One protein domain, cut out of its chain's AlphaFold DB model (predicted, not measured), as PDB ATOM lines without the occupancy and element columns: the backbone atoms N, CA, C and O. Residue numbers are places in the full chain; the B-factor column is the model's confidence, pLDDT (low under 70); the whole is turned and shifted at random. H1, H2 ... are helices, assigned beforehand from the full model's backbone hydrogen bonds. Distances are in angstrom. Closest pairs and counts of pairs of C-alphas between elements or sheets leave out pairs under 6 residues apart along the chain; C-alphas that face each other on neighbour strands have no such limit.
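What this domain is: This is residues 22 to 93 of the 93 residues of the protein "Type III secretion system protein" of Burkholderia sp. BE17 (UniProt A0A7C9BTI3). A long helical hairpin: the long helix H2 makes the length, and the shorter H1 runs back beside part of it, splayed away toward residue 22. Residues 22 to 27 of H1 and residues 76 to 93, most of them in H2, stick out free. The printed part has 72 residues with two named helices, H1 then H2, and no named strand; the class is all helix. It is extended, with a radius of gyration of the C-alphas of 17.5 A, a rod spanning 60 by 22 by 13 A.

How they stand to each other: H2, residues 55 to 91, touches H1, residues 22 to 46, with its residues 61 to 72 alone. H1 touches H2 with residues 35 to 45 alone. The closest C-alphas of the two, those of Ala 38 and Tyr 68, are 6.9 A apart. They form a helical hairpin, running opposite ways at a shallow tilt of 26 degrees. In H1 and H2 every O i to N i+4 pair is within hydrogen-bond range.

Where its parts are: H2 measures 53.3 A from C-alpha 55 to C-alpha 91, which is at (27.174, -17.203, 80.720). H1 measures 36.1 A, from C-alpha 22 at (14.227, -5.584, 60.337) to C-alpha 46.

The domain as a whole: The C-alphas farthest apart, those of Lys 50 and Gln 93, are 60.6 A apart. The printed part has no cut, and the link from H1 to H2 is short, with 8 residues. Mean pLDDT of the printed part is 89.3; residue 93, the chain's last, is under 70.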
ATOM      1  N   THR A  22      15.284  -6.414  60.940       88.94
ATOM      2  CA  THR A  22      14.227  -5.584  60.337       88.94
ATOM      3  C   THR A  22      12.913  -5.666  61.107       88.94
ATOM      4  O   THR A  22      12.235  -4.649  61.265       88.94
ATOM      5  N   LEU A  23      12.566  -6.842  61.637       88.62
ATOM      6  CA  LEU A  23      11.383  -7.017  62.481       88.62
ATOM      7  C   LEU A  23      11.537  -6.282  63.816       88.62
ATOM      8  O   LEU A  23      10.601  -5.616  64.253       88.62
ATOM      9  N   LEU A  24      12.721  -6.344  64.430       86.38
ATOM     10  CA  LEU A  24      13.018  -5.643  65.676       86.38
ATOM     11  C   LEU A  24      12.988  -4.123  65.485       86.38
ATOM     12  O   LEU A  24      12.318  -3.427  66.243       86.38
ATOM     13  N   ALA A  25      13.663  -3.609  64.455       87.62
ATOM     14  CA  ALA A  25      13.673  -2.181  64.145       87.62
ATOM     15  C   ALA A  25      12.253  -1.649  63.908       87.62
ATOM     16  O   ALA A  25      11.886  -0.586  64.417       87.62
ATOM     17  N   ARG A  26      11.431  -2.417  63.186       89.56
ATOM     18  CA  ARG A  26      10.020  -2.100  62.970       89.56
ATOM     19  C   ARG A  26       9.234  -2.084  64.281       89.56
ATOM     20  O   ARG A  26       8.575  -1.087  64.555       89.56
ATOM     21  N   ALA A  27       9.339  -3.131  65.095       87.62
ATOM     22  CA  ALA A  27       8.621  -3.231  66.365       87.62
ATOM     23  C   ALA A  27       8.975  -2.083  67.324       87.62
ATOM     24  O   ALA A  27       8.088  -1.491  67.932       87.62
ATOM     25  N   VAL A  28      10.258  -1.716  67.418       87.31
ATOM     26  CA  VAL A  28      10.711  -0.576  68.235       87.31
ATOM     27  C   VAL A  28      10.158   0.744  67.698       87.31
ATOM     28  O   VAL A  28       9.698   1.579  68.473       87.31
ATOM     29  N   THR A  29      10.169   0.931  66.377       92.00
ATOM     30  CA  THR A  29       9.636   2.146  65.745       92.00
ATOM     31  C   THR A  29       8.133   2.283  65.984       92.00
ATOM     32  O   THR A  29       7.670   3.358  66.361       92.00
ATOM     33  N   GLU A  30       7.376   1.197  65.815       91.50
ATOM     34  CA  GLU A  30       5.934   1.156  66.069       91.50
ATOM     35  C   GLU A  30       5.621   1.419  67.549       91.50
ATOM     36  O   GLU A  30       4.773   2.260  67.851       91.50
ATOM     37  N   ALA A  31       6.352   0.786  68.472       88.31
ATOM     38  CA  ALA A  31       6.197   1.012  69.908       88.31
ATOM     39  C   ALA A  31       6.479   2.473  70.297       88.31
ATOM     40  O   ALA A  31       5.718   3.070  71.056       88.31
ATOM     41  N   ASN A  32       7.535   3.073  69.742       90.50
ATOM     42  CA  ASN A  32       7.871   4.471  69.997       90.50
ATOM     43  C   ASN A  32       6.820   5.435  69.431       90.50
ATOM     44  O   ASN A  32       6.433   6.391  70.105       90.50
ATOM     45  N   ALA A  33       6.342   5.189  68.209       93.06
ATOM     46  CA  ALA A  33       5.295   5.997  67.591       93.06
ATOM     47  C   ALA A  33       3.992   5.934  68.404       93.06
ATOM     48  O   ALA A  33       3.381   6.969  68.663       93.06
ATOM     49  N   HIS A  34       3.610   4.739  68.862       90.44
ATOM     50  CA  HIS A  34       2.441   4.539  69.715       90.44
ATOM     51  C   HIS A  34       2.575   5.271  71.058       90.44
ATOM     52  O   HIS A  34       1.688   6.033  71.439       90.44
ATOM     53  N   ALA A  35       3.708   5.098  71.747       89.56
ATOM     54  CA  ALA A  35       3.975   5.756  73.024       89.56
ATOM     55  C   ALA A  35       3.973   7.289  72.903       89.56
ATOM     56  O   ALA A  35       3.391   7.978  73.740       89.56
ATOM     57  N   SER A  36       4.577   7.818  71.836       91.06
ATOM     58  CA  SER A  36       4.627   9.260  71.575       91.06
ATOM     59  C   SER A  36       3.231   9.827  71.314       91.06
ATOM     60  O   SER A  36       2.839  10.807  71.940       91.06
ATOM     61  N   ALA A  37       2.435   9.161  70.470       93.19
ATOM     62  CA  ALA A  37       1.059   9.569  70.194       93.19
ATOM     63  C   ALA A  37       0.173   9.554  71.455       93.19
ATOM     64  O   ALA A  37      -0.664  10.441  71.635       93.19
ATOM     65  N   ALA A  38       0.364   8.570  72.340       90.06
ATOM     66  CA  ALA A  38      -0.350   8.493  73.611       90.06
ATOM     67  C   ALA A  38       0.011   9.661  74.545       90.06
ATOM     68  O   ALA A  38      -0.886  10.299  75.100       90.06
ATOM     69  N   ILE A  39       1.305   9.981  74.682       91.50
ATOM     70  CA  ILE A  39       1.765  11.142  75.460       91.50
ATOM     71  C   ILE A  39       1.182  12.442  74.901       91.50
ATOM     72  O   ILE A  39       0.693  13.260  75.680       91.50
ATOM     73  N   ASP A  40       1.195  12.626  73.582       93.31
ATOM     74  CA  ASP A  40       0.695  13.847  72.950       93.31
ATOM     75  C   ASP A  40      -0.812  14.043  73.191       93.31
ATOM     76  O   ASP A  40      -1.247  15.147  73.536       93.31
ATOM     77  N   ASP A  41      -1.623  12.980  73.091       90.44
ATOM     78  CA  ASP A  41      -3.060  13.040  73.406       90.44
ATOM     79  C   ASP A  41      -3.308  13.367  74.887       90.44
ATOM     80  O   ASP A  41      -4.137  14.227  75.211       90.44
ATOM     81  N   ILE A  42      -2.566  12.727  75.795       90.00
ATOM     82  CA  ILE A  42      -2.643  12.986  77.238       90.00
ATOM     83  C   ILE A  42      -2.276  14.447  77.536       90.00
ATOM     84  O   ILE A  42      -3.018  15.140  78.241       90.00
ATOM     85  N   ALA A  43      -1.182  14.950  76.960       90.81
ATOM     86  CA  ALA A  43      -0.720  16.323  77.136       90.81
ATOM     87  C   ALA A  43      -1.733  17.344  76.596       90.81
ATOM     88  O   ALA A  43      -2.062  18.316  77.281       90.81
ATOM     89  N   ALA A  44      -2.304  17.103  75.412       89.38
ATOM     90  CA  ALA A  44      -3.326  17.968  74.822       89.38
ATOM     91  C   ALA A  44      -4.604  18.036  75.679       89.38
ATOM     92  O   ALA A  44      -5.244  19.090  75.795       89.38
ATOM     93  N   ARG A  45      -4.987  16.918  76.308       85.75
ATOM     94  CA  ARG A  45      -6.122  16.860  77.239       85.75
ATOM     95  C   ARG A  45      -5.826  17.619  78.528       85.75
ATOM     96  O   ARG A  45      -6.664  18.427  78.923       85.75
ATOM     97  N   LEU A  46      -4.647  17.430  79.122       86.62
ATOM     98  CA  LEU A  46      -4.183  18.151  80.317       86.62
ATOM     99  C   LEU A  46      -4.118  19.668  80.109       86.62
ATOM    100  O   LEU A  46      -4.515  20.428  80.990       86.62
ATOM    101  N   ALA A  47      -3.703  20.119  78.925       88.56
ATOM    102  CA  ALA A  47      -3.635  21.538  78.583       88.56
ATOM    103  C   ALA A  47      -5.015  22.217  78.433       88.56
ATOM    104  O   ALA A  47      -5.090  23.436  78.283       88.56
ATOM    105  N   SER A  48      -6.114  21.456  78.459       86.12
ATOM    106  CA  SER A  48      -7.473  21.965  78.251       86.12
ATOM    107  C   SER A  48      -8.230  22.132  79.584       86.12
ATOM    108  O   SER A  48      -8.883  21.186  80.029       86.12
ATOM    109  N   PRO A  49      -8.269  23.331  80.205       79.38
ATOM    110  CA  PRO A  49      -8.918  23.539  81.509       79.38
ATOM    111  C   PRO A  49     -10.414  23.178  81.538       79.38
ATOM    112  O   PRO A  49     -10.915  22.693  82.551       79.38
ATOM    113  N   LYS A  50     -11.126  23.320  80.409       79.31
ATOM    114  CA  LYS A  50     -12.521  22.856  80.277       79.31
ATOM    115  C   LYS A  50     -12.661  21.335  80.417       79.31
ATOM    116  O   LYS A  50     -13.636  20.882  80.999       79.31
ATOM    117  N   LYS A  51     -11.695  20.559  79.915       75.44
ATOM    118  CA  LYS A  51     -11.689  19.088  80.028       75.44
ATOM    119  C   LYS A  51     -11.287  18.620  81.427       75.44
ATOM    120  O   LYS A  51     -11.679  17.539  81.832       75.44
ATOM    121  N   MET A  52     -10.549  19.443  82.172       82.31
ATOM    122  CA  MET A  52     -10.166  19.163  83.562       82.31
ATOM    123  C   MET A  52     -11.289  19.427  84.574       82.31
ATOM    124  O   MET A  52     -11.160  19.057  85.734       82.31
ATOM    125  N   SER A  53     -12.370  20.092  84.159       85.75
ATOM    126  CA  SER A  53     -13.508  20.416  85.033       85.75
ATOM    127  C   SER A  53     -14.679  19.438  84.879       85.75
ATOM    128  O   SER A  53     -15.653  19.533  85.620       85.75
ATOM    129  N   ASP A  54     -14.596  18.520  83.913       88.81
ATOM    130  CA  ASP A  54     -15.618  17.515  83.624       88.81
ATOM    131  C   ASP A  54     -15.182  16.151  84.200       88.81
ATOM    132  O   ASP A  54     -14.154  15.610  83.775       88.81
ATOM    133  N   PRO A  55     -15.927  15.577  85.164       88.25
ATOM    134  CA  PRO A  55     -15.560  14.313  85.799       88.25
ATOM    135  C   PRO A  55     -15.509  13.133  84.819       88.25
ATOM    136  O   PRO A  55     -14.700  12.225  85.015       88.25
ATOM    137  N   GLU A  56     -16.309  13.136  83.750       90.62
ATOM    138  CA  GLU A  56     -16.274  12.067  82.749       90.62
ATOM    139  C   GLU A  56     -14.973  12.127  81.937       90.62
ATOM    140  O   GLU A  56     -14.311  11.112  81.711       90.62
ATOM    141  N   GLN A  57     -14.547  13.334  81.563       88.19
ATOM    142  CA  GLN A  57     -13.286  13.560  80.850       88.19
ATOM    143  C   GLN A  57     -12.069  13.214  81.712       88.19
ATOM    144  O   GLN A  57     -11.086  12.674  81.198       88.19
ATOM    145  N   LEU A  58     -12.134  13.491  83.016       89.88
ATOM    146  CA  LEU A  58     -11.097  13.100  83.972       89.88
ATOM    147  C   LEU A  58     -10.994  11.578  84.108       89.88
ATOM    148  O   LEU A  58      -9.884  11.052  84.081       89.88
ATOM    149  N   ALA A  59     -12.122  10.867  84.190       92.62
ATOM    150  CA  ALA A  59     -12.127   9.405  84.224       92.62
ATOM    151  C   ALA A  59     -11.515   8.815  82.942       92.62
ATOM    152  O   ALA A  59     -10.641   7.952  83.012       92.62
ATOM    153  N   GLN A  60     -11.886   9.340  81.770       90.94
ATOM    154  CA  GLN A  60     -11.291   8.921  80.495       90.94
ATOM    155  C   GLN A  60      -9.783   9.195  80.434       90.94
ATOM    156  O   GLN A  60      -9.025   8.384  79.900       90.94
ATOM    157  N   LEU A  61      -9.333  10.337  80.955       90.56
ATOM    158  CA  LEU A  61      -7.912  10.667  81.021       90.56
ATOM    159  C   LEU A  61      -7.157   9.725  81.961       90.56
ATOM    160  O   LEU A  61      -6.065   9.280  81.620       90.56
ATOM    161  N   GLN A  62      -7.743   9.397  83.113       92.25
ATOM    162  CA  GLN A  62      -7.178   8.428  84.044       92.25
ATOM    163  C   GLN A  62      -7.020   7.058  83.381       92.25
ATOM    164  O   GLN A  62      -5.947   6.474  83.482       92.25
ATOM    165  N   THR A  63      -8.039   6.573  82.662       93.06
ATOM    166  CA  THR A  63      -7.949   5.312  81.909       93.06
ATOM    167  C   THR A  63      -6.790   5.347  80.918       93.06
ATOM    168  O   THR A  63      -5.947   4.460  80.945       93.06
ATOM    169  N   ARG A  64      -6.663   6.417  80.123       90.88
ATOM    170  CA  ARG A  64      -5.559   6.560  79.156       90.88
ATOM    171  C   ARG A  64      -4.182   6.582  79.818       90.88
ATOM    172  O   ARG A  64      -3.249   5.976  79.304       90.88
ATOM    173  N   LEU A  65      -4.050   7.268  80.953       93.19
ATOM    174  CA  LEU A  65      -2.817   7.282  81.741       93.19
ATOM    175  C   LEU A  65      -2.476   5.888  82.279       93.19
ATOM    176  O   LEU A  65      -1.313   5.487  82.243       93.19
ATOM    177  N   SER A  66      -3.476   5.155  82.776       94.44
ATOM    178  CA  SER A  66      -3.304   3.782  83.248       94.44
ATOM    179  C   SER A  66      -2.886   2.843  82.119       94.44
ATOM    180  O   SER A  66      -1.904   2.126  82.292       94.44
ATOM    181  N   ASP A  67      -3.556   2.897  80.969       92.31
ATOM    182  CA  ASP A  67      -3.240   2.070  79.800       92.31
ATOM    183  C   ASP A  67      -1.806   2.332  79.316       92.31
ATOM    184  O   ASP A  67      -1.006   1.404  79.214       92.31
ATOM    185  N   TYR A  68      -1.427   3.605  79.148       91.06
ATOM    186  CA  TYR A  68      -0.058   3.988  78.788       91.06
ATOM    187  C   TYR A  68       0.981   3.463  79.794       91.06
ATOM    188  O   TYR A  68       2.030   2.936  79.413       91.06
ATOM    189  N   GLY A  69       0.697   3.596  81.093       92.94
ATOM    190  CA  GLY A  69       1.581   3.110  82.150       92.94
ATOM    191  C   GLY A  69       1.764   1.591  82.119       92.94
ATOM    192  O   GLY A  69       2.885   1.106  82.311       92.94
ATOM    193  N   ILE A  70       0.691   0.841  81.851       93.69
ATOM    194  CA  ILE A  70       0.725  -0.620  81.702       93.69
ATOM    195  C   ILE A  70       1.568  -1.004  80.484       93.69
ATOM    196  O   ILE A  70       2.482  -1.820  80.624       93.69
ATOM    197  N   ASP A  71       1.320  -0.385  79.328       89.94
ATOM    198  CA  ASP A  71       2.011  -0.688  78.071       89.94
ATOM    199  C   ASP A  71       3.530  -0.516  78.199       89.94
ATOM    200  O   ASP A  71       4.300  -1.438  77.913       89.94
ATOM    201  N   ILE A  72       3.982   0.637  78.698       90.75
ATOM    202  CA  ILE A  72       5.414   0.914  78.872       90.75
ATOM    203  C   ILE A  72       6.052  -0.038  79.886       90.75
ATOM    204  O   ILE A  72       7.161  -0.533  79.664       90.75
ATOM    205  N   SER A  73       5.357  -0.332  80.986       93.12
ATOM    206  CA  SER A  73       5.864  -1.250  82.010       93.12
ATOM    207  C   SER A  73       6.017  -2.671  81.470       93.12
ATOM    208  O   SER A  73       7.007  -3.345  81.771       93.12
ATOM    209  N   LEU A  74       5.071  -3.124  80.644       92.00
ATOM    210  CA  LEU A  74       5.109  -4.436  80.007       92.00
ATOM    211  C   LEU A  74       6.257  -4.534  79.000       92.00
ATOM    212  O   LEU A  74       7.029  -5.493  79.057       92.00
ATOM    213  N   ILE A  75       6.404  -3.533  78.126       89.31
ATOM    214  CA  ILE A  75       7.492  -3.471  77.141       89.31
ATOM    215  C   ILE A  75       8.852  -3.494  77.850       89.31
ATOM    216  O   ILE A  75       9.719  -4.292  77.492       89.31
ATOM    217  N   SER A  76       9.026  -2.682  78.896       88.94
ATOM    218  CA  SER A  76      10.261  -2.636  79.688       88.94
ATOM    219  C   SER A  76      10.562  -3.975  80.372       88.94
ATOM    220  O   SER A  76      11.671  -4.506  80.267       88.94
ATOM    221  N   SER A  77       9.554  -4.581  81.005       93.19
ATOM    222  CA  SER A  77       9.693  -5.882  81.669       93.19
ATOM    223  C   SER A  77      10.062  -6.989  80.683       93.19
ATOM    224  O   SER A  77      10.919  -7.827  80.970       93.19
ATOM    225  N   PHE A  78       9.440  -6.989  79.503       89.31
ATOM    226  CA  PHE A  78       9.749  -7.934  78.439       89.31
ATOM    227  C   PHE A  78      11.183  -7.761  77.934       89.31
ATOM    228  O   PHE A  78      11.921  -8.745  77.873       89.31
ATOM    229  N   ALA A  79      11.600  -6.527  77.642       89.56
ATOM    230  CA  ALA A  79      12.955  -6.219  77.193       89.56
ATOM    231  C   ALA A  79      14.006  -6.681  78.214       89.56
ATOM    232  O   ALA A  79      14.948  -7.388  77.857       89.56
ATOM    233  N   HIS A  80      13.809  -6.378  79.501       90.75
ATOM    234  CA  HIS A  80      14.694  -6.855  80.563       90.75
ATOM    235  C   HIS A  80      14.760  -8.380  80.639       90.75
ATOM    236  O   HIS A  80      15.848  -8.944  80.776       90.75
ATOM    237  N   LYS A  81      13.620  -9.068  80.531       92.69
ATOM    238  CA  LYS A  81      13.576 -10.531  80.602       92.69
ATOM    239  C   LYS A  81      14.232 -11.192  79.392       92.69
ATOM    240  O   LYS A  81      14.942 -12.178  79.568       92.69
ATOM    241  N   ALA A  82      14.045 -10.638  78.196       87.75
ATOM    242  CA  ALA A  82      14.716 -11.098  76.982       87.75
ATOM    243  C   ALA A  82      16.240 -10.960  77.108       87.75
ATOM    244  O   ALA A  82      16.960 -11.940  76.920       87.75
ATOM    245  N   THR A  83      16.730  -9.789  77.524       89.75
ATOM    246  CA  THR A  83      18.163  -9.566  77.771       89.75
ATOM    247  C   THR A  83      18.701 -10.507  78.848       89.75
ATOM    248  O   THR A  83      19.740 -11.128  78.653       89.75
ATOM    249  N   SER A  84      17.970 -10.703  79.948       90.38
ATOM    250  CA  SER A  84      18.368 -11.624  81.018       90.38
ATOM    251  C   SER A  84      18.478 -13.079  80.540       90.38
ATOM    252  O   SER A  84      19.422 -13.779  80.912       90.38
ATOM    253  N   MET A  85      17.565 -13.537  79.677       93.62
ATOM    254  CA  MET A  85      17.658 -14.859  79.050       93.62
ATOM    255  C   MET A  85      18.897 -14.971  78.158       93.62
ATOM    256  O   MET A  85      19.619 -15.962  78.253       93.62
ATOM    257  N   VAL A  86      19.177 -13.951  77.341       91.94
ATOM    258  CA  VAL A  86      20.370 -13.905  76.481       91.94
ATOM    259  C   VAL A  86      21.647 -13.947  77.317       91.94
ATOM    260  O   VAL A  86      22.517 -14.774  77.061       91.94
ATOM    261  N   GLU A  87      21.746 -13.125  78.360       92.12
ATOM    262  CA  GLU A  87      22.886 -13.145  79.278       92.12
ATOM    263  C   GLU A  87      23.063 -14.504  79.955       92.12
ATOM    264  O   GLU A  87      24.190 -14.964  80.123       92.12
ATOM    265  N   THR A  88      21.960 -15.150  80.342       95.19
ATOM    266  CA  THR A  88      21.988 -16.482  80.956       95.19
ATOM    267  C   THR A  88      22.521 -17.523  79.973       95.19
ATOM    268  O   THR A  88      23.374 -18.320  80.352       95.19
ATOM    269  N   LEU A  89      22.081 -17.496  78.709       93.06
ATOM    270  CA  LEU A  89      22.598 -18.384  77.661       93.06
ATOM    271  C   LEU A  89      24.089 -18.155  77.393       93.06
ATOM    272  O   LEU A  89      24.818 -19.125  77.222       93.06
ATOM    273  N   ILE A  90      24.537 -16.897  77.360       94.00
ATOM    274  CA  ILE A  90      25.944 -16.550  77.115       94.00
ATOM    275  C   ILE A  90      26.832 -17.016  78.272       94.00
ATOM    276  O   ILE A  90      27.890 -17.577  78.030       94.00
ATOM    277  N   LYS A  91      26.411 -16.802  79.523       91.69
ATOM    278  CA  LYS A  91      27.174 -17.203  80.720       91.69
ATOM    279  C   LYS A  91      27.186 -18.718  80.957       91.69
ATOM    280  O   LYS A  91      27.994 -19.187  81.750       91.69
ATOM    281  N   ALA A  92      26.257 -19.457  80.350       82.62
ATOM    282  CA  ALA A  92      26.181 -20.914  80.442       82.62
ATOM    283  C   ALA A  92      27.091 -21.644  79.433       82.62
ATOM    284  O   ALA A  92      27.210 -22.867  79.527       82.62
ATOM    285  N   GLN A  93      27.690 -20.923  78.477       55.44
ATOM    286  CA  GLN A  93      28.739 -21.421  77.577       55.44
ATOM    287  C   GLN A  93      30.125 -21.189  78.182       55.44
ATOM    288  O   GLN A  93      31.005 -22.039  77.925       55.44
TER     289      GLN A  93